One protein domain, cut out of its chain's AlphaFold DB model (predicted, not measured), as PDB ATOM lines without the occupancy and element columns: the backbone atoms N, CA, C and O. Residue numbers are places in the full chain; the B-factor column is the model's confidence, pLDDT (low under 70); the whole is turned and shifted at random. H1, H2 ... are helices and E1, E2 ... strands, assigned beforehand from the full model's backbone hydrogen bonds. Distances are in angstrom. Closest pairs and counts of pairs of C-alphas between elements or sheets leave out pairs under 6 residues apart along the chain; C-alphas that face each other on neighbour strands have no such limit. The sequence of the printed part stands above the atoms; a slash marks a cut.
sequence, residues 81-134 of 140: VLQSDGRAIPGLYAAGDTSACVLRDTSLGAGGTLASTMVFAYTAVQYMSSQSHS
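What this domain is: This is residues 81 to 134 of the 140 residues of the protein "FAD_binding_2 domain-containing protein" of Fusarium kuroshium (UniProt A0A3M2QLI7). One long helix, H1, makes the longest axis; strand E1 points toward its side rather than along it, coming closest at Tyr 93, and from there the loose link of residues 94 to 111 runs beside H1 toward the end where the helix begins and folds back into it. Residues 83 to 88 and 129 to 134 stick out. The printed part has 54 residues, with one named strand then one named helix, class mixed; it is loose, with a radius of gyration of the C-alphas of 12.9 A, and only just flat, spanning 40 by 26 by 12 A.

Where its parts are: Start at Val 81 and find C-alpha 88 at (-40.161, -30.083, 6.772), where E1, residues 88 to 93, begins. Go on to C-alpha 112 at (-21.415, -22.983, 23.437); from there H1, residues 112 to 132, runs 30.6 A to C-alpha 132 at (-51.367, -24.171, 17.519).

How they stand to each other: Look at Tyr 93 and Ala 124: their C-alphas, the closest of E1 and H1, are 6.9 A apart. E1 pairs with no named strand. In H1 every O i to N i+4 pair is within hydrogen-bond range.

The domain as a whole: The C-alphas farthest apart, of Gly 109 and Ser 134, are 39.7 A apart. The printed part has no cut, and E1 to H1 is a long link of 18 residues. Read the B-factor column: pLDDT is under 70 at residues 105, 133 and 134.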
ATOM      1  N   VAL A  81     -37.549 -30.807  11.589       95.88
ATOM      2  CA  VAL A  81     -36.714 -31.823  10.934       95.88
ATOM      3  C   VAL A  81     -37.009 -31.859   9.438       95.88
ATOM      4  O   VAL A  81     -38.171 -31.896   9.032       95.88
ATOM      5  N   LEU A  82     -35.956 -31.878   8.622       95.62
ATOM      6  CA  LEU A  82     -36.052 -31.889   7.164       95.62
ATOM      7  C   LEU A  82     -35.891 -33.301   6.589       95.62
ATOM      8  O   LEU A  82     -35.055 -34.089   7.039       95.62
ATOM      9  N   GLN A  83     -36.675 -33.600   5.557       94.62
ATOM     10  CA  GLN A  83     -36.466 -34.743   4.672       94.62
ATOM     11  C   GLN A  83     -35.272 -34.502   3.736       94.62
ATOM     12  O   GLN A  83     -34.737 -33.396   3.638       94.62
ATOM     13  N   SER A  84     -34.862 -35.536   2.997       93.25
ATOM     14  CA  SER A  84     -33.764 -35.445   2.023       93.25
ATOM     15  C   SER A  84     -34.029 -34.475   0.867       93.25
ATOM     16  O   SER A  84     -33.079 -34.017   0.243       93.25
ATOM     17  N   ASP A  85     -35.295 -34.167   0.576       94.31
ATOM     18  CA  ASP A  85     -35.707 -33.180  -0.431       94.31
ATOM     19  C   ASP A  85     -35.819 -31.748   0.134       94.31
ATOM     20  O   ASP A  85     -36.218 -30.828  -0.580       94.31
ATOM     21  N   GLY A  86     -35.473 -31.551   1.411       92.06
ATOM     22  CA  GLY A  86     -35.529 -30.265   2.103       92.06
ATOM     23  C   GLY A  86     -36.903 -29.900   2.671       92.06
ATOM     24  O   GLY A  86     -37.027 -28.849   3.295       92.06
ATOM     25  N   ARG A  87     -37.940 -30.734   2.507       96.25
ATOM     26  CA  ARG A  87     -39.267 -30.462   3.084       96.25
ATOM     27  C   ARG A  87     -39.293 -30.749   4.581       96.25
ATOM     28  O   ARG A  87     -38.779 -31.770   5.037       96.25
ATOM     29  N   ALA A  88     -39.950 -29.878   5.343       96.62
ATOM     30  CA  ALA A  88     -40.161 -30.083   6.772       96.62
ATOM     31  C   ALA A  88     -41.133 -31.245   7.035       96.62
ATOM     32  O   ALA A  88     -42.182 -31.347   6.397       96.62
ATOM     33  N   ILE A  89     -40.800 -32.102   8.003       95.69
ATOM     34  CA  ILE A  89     -41.675 -33.171   8.494       95.69
ATOM     35  C   ILE A  89     -42.673 -32.558   9.492       95.69
ATOM     36  O   ILE A  89     -42.248 -32.064  10.541       95.69
ATOM     37  N   PRO A  90     -43.992 -32.578   9.212       92.88
ATOM     38  CA  PRO A  90     -44.983 -31.963  10.090       92.88
ATOM     39  C   PRO A  90     -44.947 -32.546  11.507       92.88
ATOM     40  O   PRO A  90     -44.944 -33.761  11.690       92.88
ATOM     41  N   GLY A  91     -44.926 -31.669  12.513       92.69
ATOM     42  CA  GLY A  91     -44.949 -32.054  13.928       92.69
ATOM     43  C   GLY A  91     -43.625 -32.584  14.493       92.69
ATOM     44  O   GLY A  91     -43.557 -32.832  15.694       92.69
ATOM     45  N   LEU A  92     -42.570 -32.728  13.680       95.38
ATOM     46  CA  LEU A  92     -41.283 -33.258  14.127       95.38
ATOM     47  C   LEU A  92     -40.218 -32.162  14.238       95.38
ATOM     48  O   LEU A  92     -39.876 -31.500  13.259       95.38
ATOM     49  N   TYR A  93     -39.646 -32.033  15.434       94.44
ATOM     50  CA  TYR A  93     -38.643 -31.025  15.762       94.44
ATOM     51  C   TYR A  93     -37.441 -31.663  16.456       94.44
ATOM     52  O   TYR A  93     -37.575 -32.681  17.138       94.44
ATOM     53  N   ALA A  94     -36.264 -31.064  16.297       93.19
ATOM     54  CA  ALA A  94     -35.044 -31.499  16.968       93.19
ATOM     55  C   ALA A  94     -34.201 -30.295  17.401       93.19
ATOM     56  O   ALA A  94     -34.150 -29.278  16.714       93.19
ATOM     57  N   ALA A  95     -33.508 -30.427  18.529       90.50
ATOM     58  CA  ALA A  95     -32.599 -29.410  19.040       90.50
ATOM     59  C   ALA A  95     -31.419 -30.058  19.772       90.50
ATOM     60  O   ALA A  95     -31.510 -31.180  20.272       90.50
ATOM     61  N   GLY A  96     -30.311 -29.327  19.861       86.19
ATOM     62  CA  GLY A  96     -29.120 -29.762  20.575       86.19
ATOM     63  C   GLY A  96     -28.457 -30.979  19.947       86.19
ATOM     64  O   GLY A  96     -28.126 -30.989  18.764       86.19
ATOM     65  N   ASP A  97     -28.204 -32.009  20.753       84.25
ATOM     66  CA  ASP A  97     -27.316 -33.091  20.334       84.25
ATOM     67  C   ASP A  97     -27.931 -34.051  19.292       84.25
ATOM     68  O   ASP A  97     -27.214 -34.814  18.639       84.25
ATOM     69  N   THR A  98     -29.251 -33.971  19.107       87.25
ATOM     70  CA  THR A  98     -30.021 -34.664  18.066       87.25
ATOM     71  C   THR A  98     -30.102 -33.888  16.753       87.25
ATOM     72  O   THR A  98     -30.288 -34.521  15.712       87.25
ATOM     73  N   SER A  99     -29.931 -32.561  16.758       87.06
ATOM     74  CA  SER A  99     -29.917 -31.745  15.538       87.06
ATOM     75  C   SER A  99     -28.495 -31.493  15.034       87.06
ATOM     76  O   SER A  99     -27.499 -31.602  15.763       87.06
ATOM     77  N   ALA A 100     -28.373 -31.246  13.731       81.81
ATOM     78  CA  ALA A 100     -27.110 -30.901  13.106       81.81
ATOM     79  C   ALA A 100     -26.637 -29.557  13.675       81.81
ATOM     80  O   ALA A 100     -27.367 -28.569  13.655       81.81
ATOM     81  N   CYS A 101     -25.419 -29.529  14.216       71.88
ATOM     82  CA  CYS A 101     -24.878 -28.327  14.833       71.88
ATOM     83  C   CYS A 101     -24.663 -27.244  13.769       71.88
ATOM     84  O   CYS A 101     -23.888 -27.445  12.832       71.88
ATOM     85  N   VAL A 102     -25.286 -26.076  13.949       73.25
ATOM     86  CA  VAL A 102     -25.101 -24.906  13.069       73.25
ATOM     87  C   VAL A 102     -23.638 -24.457  13.030       73.25
ATOM     88  O   VAL A 102     -23.156 -23.974  12.010       73.25
ATOM     89  N   LEU A 103     -22.898 -24.686  14.116       70.50
ATOM     90  CA  LEU A 103     -21.490 -24.308  14.244       70.50
ATOM     91  C   LEU A 103     -20.533 -25.262  13.508       70.50
ATOM     92  O   LEU A 103     -19.336 -24.992  13.456       70.50
ATOM     93  N   ARG A 104     -21.042 -26.354  12.914       73.25
ATOM     94  CA  ARG A 104     -20.265 -27.392  12.212       73.25
ATOM     95  C   ARG A 104     -19.065 -27.869  13.044       73.25
ATOM     96  O   ARG A 104     -19.256 -28.540  14.054       73.25
ATOM     97  N   ASP A 105     -17.859 -27.513  12.606       69.62
ATOM     98  CA  ASP A 105     -16.574 -27.940  13.165       69.62
ATOM     99  C   ASP A 105     -16.007 -26.926  14.181       69.62
ATOM    100  O   ASP A 105     -14.929 -27.130  14.737       69.62
ATOM    101  N   THR A 106     -16.729 -25.832  14.440       71.50
ATOM    102  CA  THR A 106     -16.296 -24.747  15.323       71.50
ATOM    103  C   THR A 106     -16.852 -24.931  16.731       71.50
ATOM    104  O   THR A 106     -18.061 -25.019  16.943       71.50
ATOM    105  N   SER A 107     -15.961 -24.914  17.722       76.00
ATOM    106  CA  SER A 107     -16.334 -24.785  19.132       76.00
ATOM    107  C   SER A 107     -16.329 -23.310  19.531       76.00
ATOM    108  O   SER A 107     -15.343 -22.616  19.302       76.00
ATOM    109  N   LEU A 108     -17.404 -22.839  20.168       76.88
ATOM    110  CA  LEU A 108     -17.479 -21.485  20.741       76.88
ATOM    111  C   LEU A 108     -16.867 -21.402  22.152       76.88
ATOM    112  O   LEU A 108     -17.043 -20.408  22.850       76.88
ATOM    113  N   GLY A 109     -16.168 -22.452  22.587       76.38
ATOM    114  CA  GLY A 109     -15.647 -22.571  23.944       76.38
ATOM    115  C   GLY A 109     -16.661 -23.168  24.920       76.38
ATOM    116  O   GLY A 109     -17.687 -23.743  24.536       76.38
ATOM    117  N   ALA A 110     -16.339 -23.079  26.211       79.12
ATOM    118  CA  ALA A 110     -17.167 -23.646  27.269       79.12
ATOM    119  C   ALA A 110     -18.593 -23.066  27.228       79.12
ATOM    120  O   ALA A 110     -18.784 -21.857  27.158       79.12
ATOM    121  N   GLY A 111     -19.600 -23.944  27.256       81.25
ATOM    122  CA  GLY A 111     -21.017 -23.560  27.254       81.25
ATOM    123  C   GLY A 111     -21.651 -23.350  25.872       81.25
ATOM    124  O   GLY A 111     -22.876 -23.378  25.785       81.25
ATOM    125  N   GLY A 112     -20.877 -23.239  24.785       82.19
ATOM    126  CA  GLY A 112     -21.415 -22.983  23.437       82.19
ATOM    127  C   GLY A 112     -22.437 -24.021  22.951       82.19
ATOM    128  O   GLY A 112     -23.476 -23.675  22.384       82.19
ATOM    129  N   THR A 113     -22.192 -25.302  23.238       81.38
ATOM    130  CA  THR A 113     -23.127 -26.393  22.914       81.38
ATOM    131  C   THR A 113     -24.446 -26.261  23.674       81.38
ATOM    132  O   THR A 113     -25.515 -26.458  23.100       81.38
ATOM    133  N   LEU A 114     -24.397 -25.905  24.959       86.00
ATOM    134  CA  LEU A 114     -25.600 -25.758  25.776       86.00
ATOM    135  C   LEU A 114     -26.391 -24.510  25.369       86.00
ATOM    136  O   LEU A 114     -27.600 -24.594  25.183       86.00
ATOM    137  N   ALA A 115     -25.704 -23.384  25.168       87.44
ATOM    138  CA  ALA A 115     -26.326 -22.131  24.758       87.44
ATOM    139  C   ALA A 115     -27.072 -22.282  23.424       87.44
ATOM    140  O   ALA A 115     -28.255 -21.957  23.338       87.44
ATOM    141  N   SER A 116     -26.418 -22.849  22.404       83.12
ATOM    142  CA  SER A 116     -27.066 -23.119  21.112       83.12
ATOM    143  C   SER A 116     -28.250 -24.076  21.256       83.12
ATOM    144  O   SER A 116     -29.317 -23.807  20.711       83.12
ATOM    145  N   THR A 117     -28.111 -25.142  22.053       89.19
ATOM    146  CA  THR A 117     -29.217 -26.069  22.346       89.19
ATOM    147  C   THR A 117     -30.427 -25.337  22.925       89.19
ATOM    148  O   THR A 117     -31.536 -25.521  22.431       89.19
ATOM    149  N   MET A 118     -30.220 -24.491  23.937       91.69
ATOM    150  CA  MET A 118     -31.299 -23.751  24.596       91.69
ATOM    151  C   MET A 118     -31.995 -22.781  23.637       91.69
ATOM    152  O   MET A 118     -33.221 -22.742  23.604       91.69
ATOM    153  N   VAL A 119     -31.227 -22.042  22.833       90.62
ATOM    154  CA  VAL A 119     -31.780 -21.084  21.864       90.62
ATOM    155  C   VAL A 119     -32.621 -21.797  20.806       90.62
ATOM    156  O   VAL A 119     -33.769 -21.419  20.590       90.62
ATOM    157  N   PHE A 120     -32.103 -22.857  20.179       89.62
ATOM    158  CA  PHE A 120     -32.851 -23.571  19.138       89.62
ATOM    159  C   PHE A 120     -34.065 -24.322  19.693       89.62
ATOM    160  O   PHE A 120     -35.108 -24.348  19.043       89.62
ATOM    161  N   ALA A 121     -33.968 -24.879  20.904       93.06
ATOM    162  CA  ALA A 121     -35.115 -25.492  21.572       93.06
ATOM    163  C   ALA A 121     -36.216 -24.460  21.860       93.06
ATOM    164  O   ALA A 121     -37.385 -24.715  21.579       93.06
ATOM    165  N   TYR A 122     -35.845 -23.280  22.365       94.69
ATOM    166  CA  TYR A 122     -36.789 -22.190  22.600       94.69
ATOM    167  C   TYR A 122     -37.473 -21.744  21.301       94.69
ATOM    168  O   TYR A 122     -38.700 -21.674  21.250       94.69
ATOM    169  N   THR A 123     -36.708 -21.515  20.229       92.81
ATOM    170  CA  THR A 123     -37.256 -21.134  18.916       92.81
ATOM    171  C   THR A 123     -38.241 -22.172  18.378       92.81
ATOM    172  O   THR A 123     -39.310 -21.801  17.893       92.81
ATOM    173  N   ALA A 124     -37.928 -23.466  18.509       94.06
ATOM    174  CA  ALA A 124     -38.823 -24.539  18.085       94.06
ATOM    175  C   ALA A 124     -40.153 -24.516  18.853       94.06
ATOM    176  O   ALA A 124     -41.217 -24.586  18.241       94.06
ATOM    177  N   VAL A 125     -40.114 -24.351  20.180       95.44
ATOM    178  CA  VAL A 125     -41.326 -24.275  21.013       95.44
ATOM    179  C   VAL A 125     -42.161 -23.034  20.687       95.44
ATOM    180  O   VAL A 125     -43.384 -23.127  20.585       95.44
ATOM    181  N   GLN A 126     -41.525 -21.882  20.459       95.31
ATOM    182  CA  GLN A 126     -42.229 -20.666  20.046       95.31
ATOM    183  C   GLN A 126     -42.952 -20.860  18.708       95.31
ATOM    184  O   GLN A 126     -44.113 -20.471  18.576       95.31
ATOM    185  N   TYR A 127     -42.298 -21.512  17.744       94.06
ATOM    186  CA  TYR A 127     -42.909 -21.836  16.458       94.06
ATOM    187  C   TYR A 127     -44.069 -22.835  16.606       94.06
ATOM    188  O   TYR A 127     -45.136 -22.632  16.033       94.06
ATOM    189  N   MET A 128     -43.916 -23.886  17.421       94.00
ATOM    190  CA  MET A 128     -45.019 -24.815  17.717       94.00
ATOM    191  C   MET A 128     -46.244 -24.073  18.272       94.00
ATOM    192  O   MET A 128     -47.366 -24.318  17.832       94.00
ATOM    193  N   SER A 129     -46.021 -23.139  19.201       93.88
ATOM    194  CA  SER A 129     -47.082 -22.354  19.838       93.88
ATOM    195  C   SER A 129     -47.790 -21.403  18.863       93.88
ATOM    196  O   SER A 129     -49.012 -21.252  18.915       93.88
ATOM    197  N   SER A 130     -47.079 -20.787  17.911       91.31
ATOM    198  CA  SER A 130     -47.731 -19.939  16.899       91.31
ATOM    199  C   SER A 130     -48.603 -20.743  15.929       91.31
ATOM    200  O   SER A 130     -49.646 -20.262  15.485       91.31
ATOM    201  N   GLN A 131     -48.216 -21.989  15.635       83.69
ATOM    202  CA  GLN A 131     -48.983 -22.885  14.764       83.69
ATOM    203  C   GLN A 131     -50.220 -23.479  15.462       83.69
ATOM    204  O   GLN A 131     -51.228 -23.748  14.810       83.69
ATOM    205  N   SER A 132     -50.195 -23.667  16.787       71.56
ATOM    206  CA  SER A 132     -51.367 -24.171  17.519       71.56
ATOM    207  C   SER A 132     -52.512 -23.157  17.584       71.56
ATOM    208  O   SER A 132     -53.672 -23.552  17.610       71.56
ATOM    209  N   HIS A 133     -52.210 -21.855  17.535       59.78
ATOM    210  CA  HIS A 133     -53.218 -20.786  17.500       59.78
ATOM    211  C   HIS A 133     -53.914 -20.627  16.135       59.78
ATOM    212  O   HIS A 133     -54.835 -19.825  16.010       59.78
ATOM    213  N   SER A 134     -53.486 -21.369  15.111       55.75
ATOM    214  CA  SER A 134     -54.029 -21.303  13.747       55.75
ATOM    215  C   SER A 134     -54.811 -22.557  13.329       55.75
ATOM    216  O   SER A 134     -55.266 -22.642  12.190       55.75
TER     217      SER A 134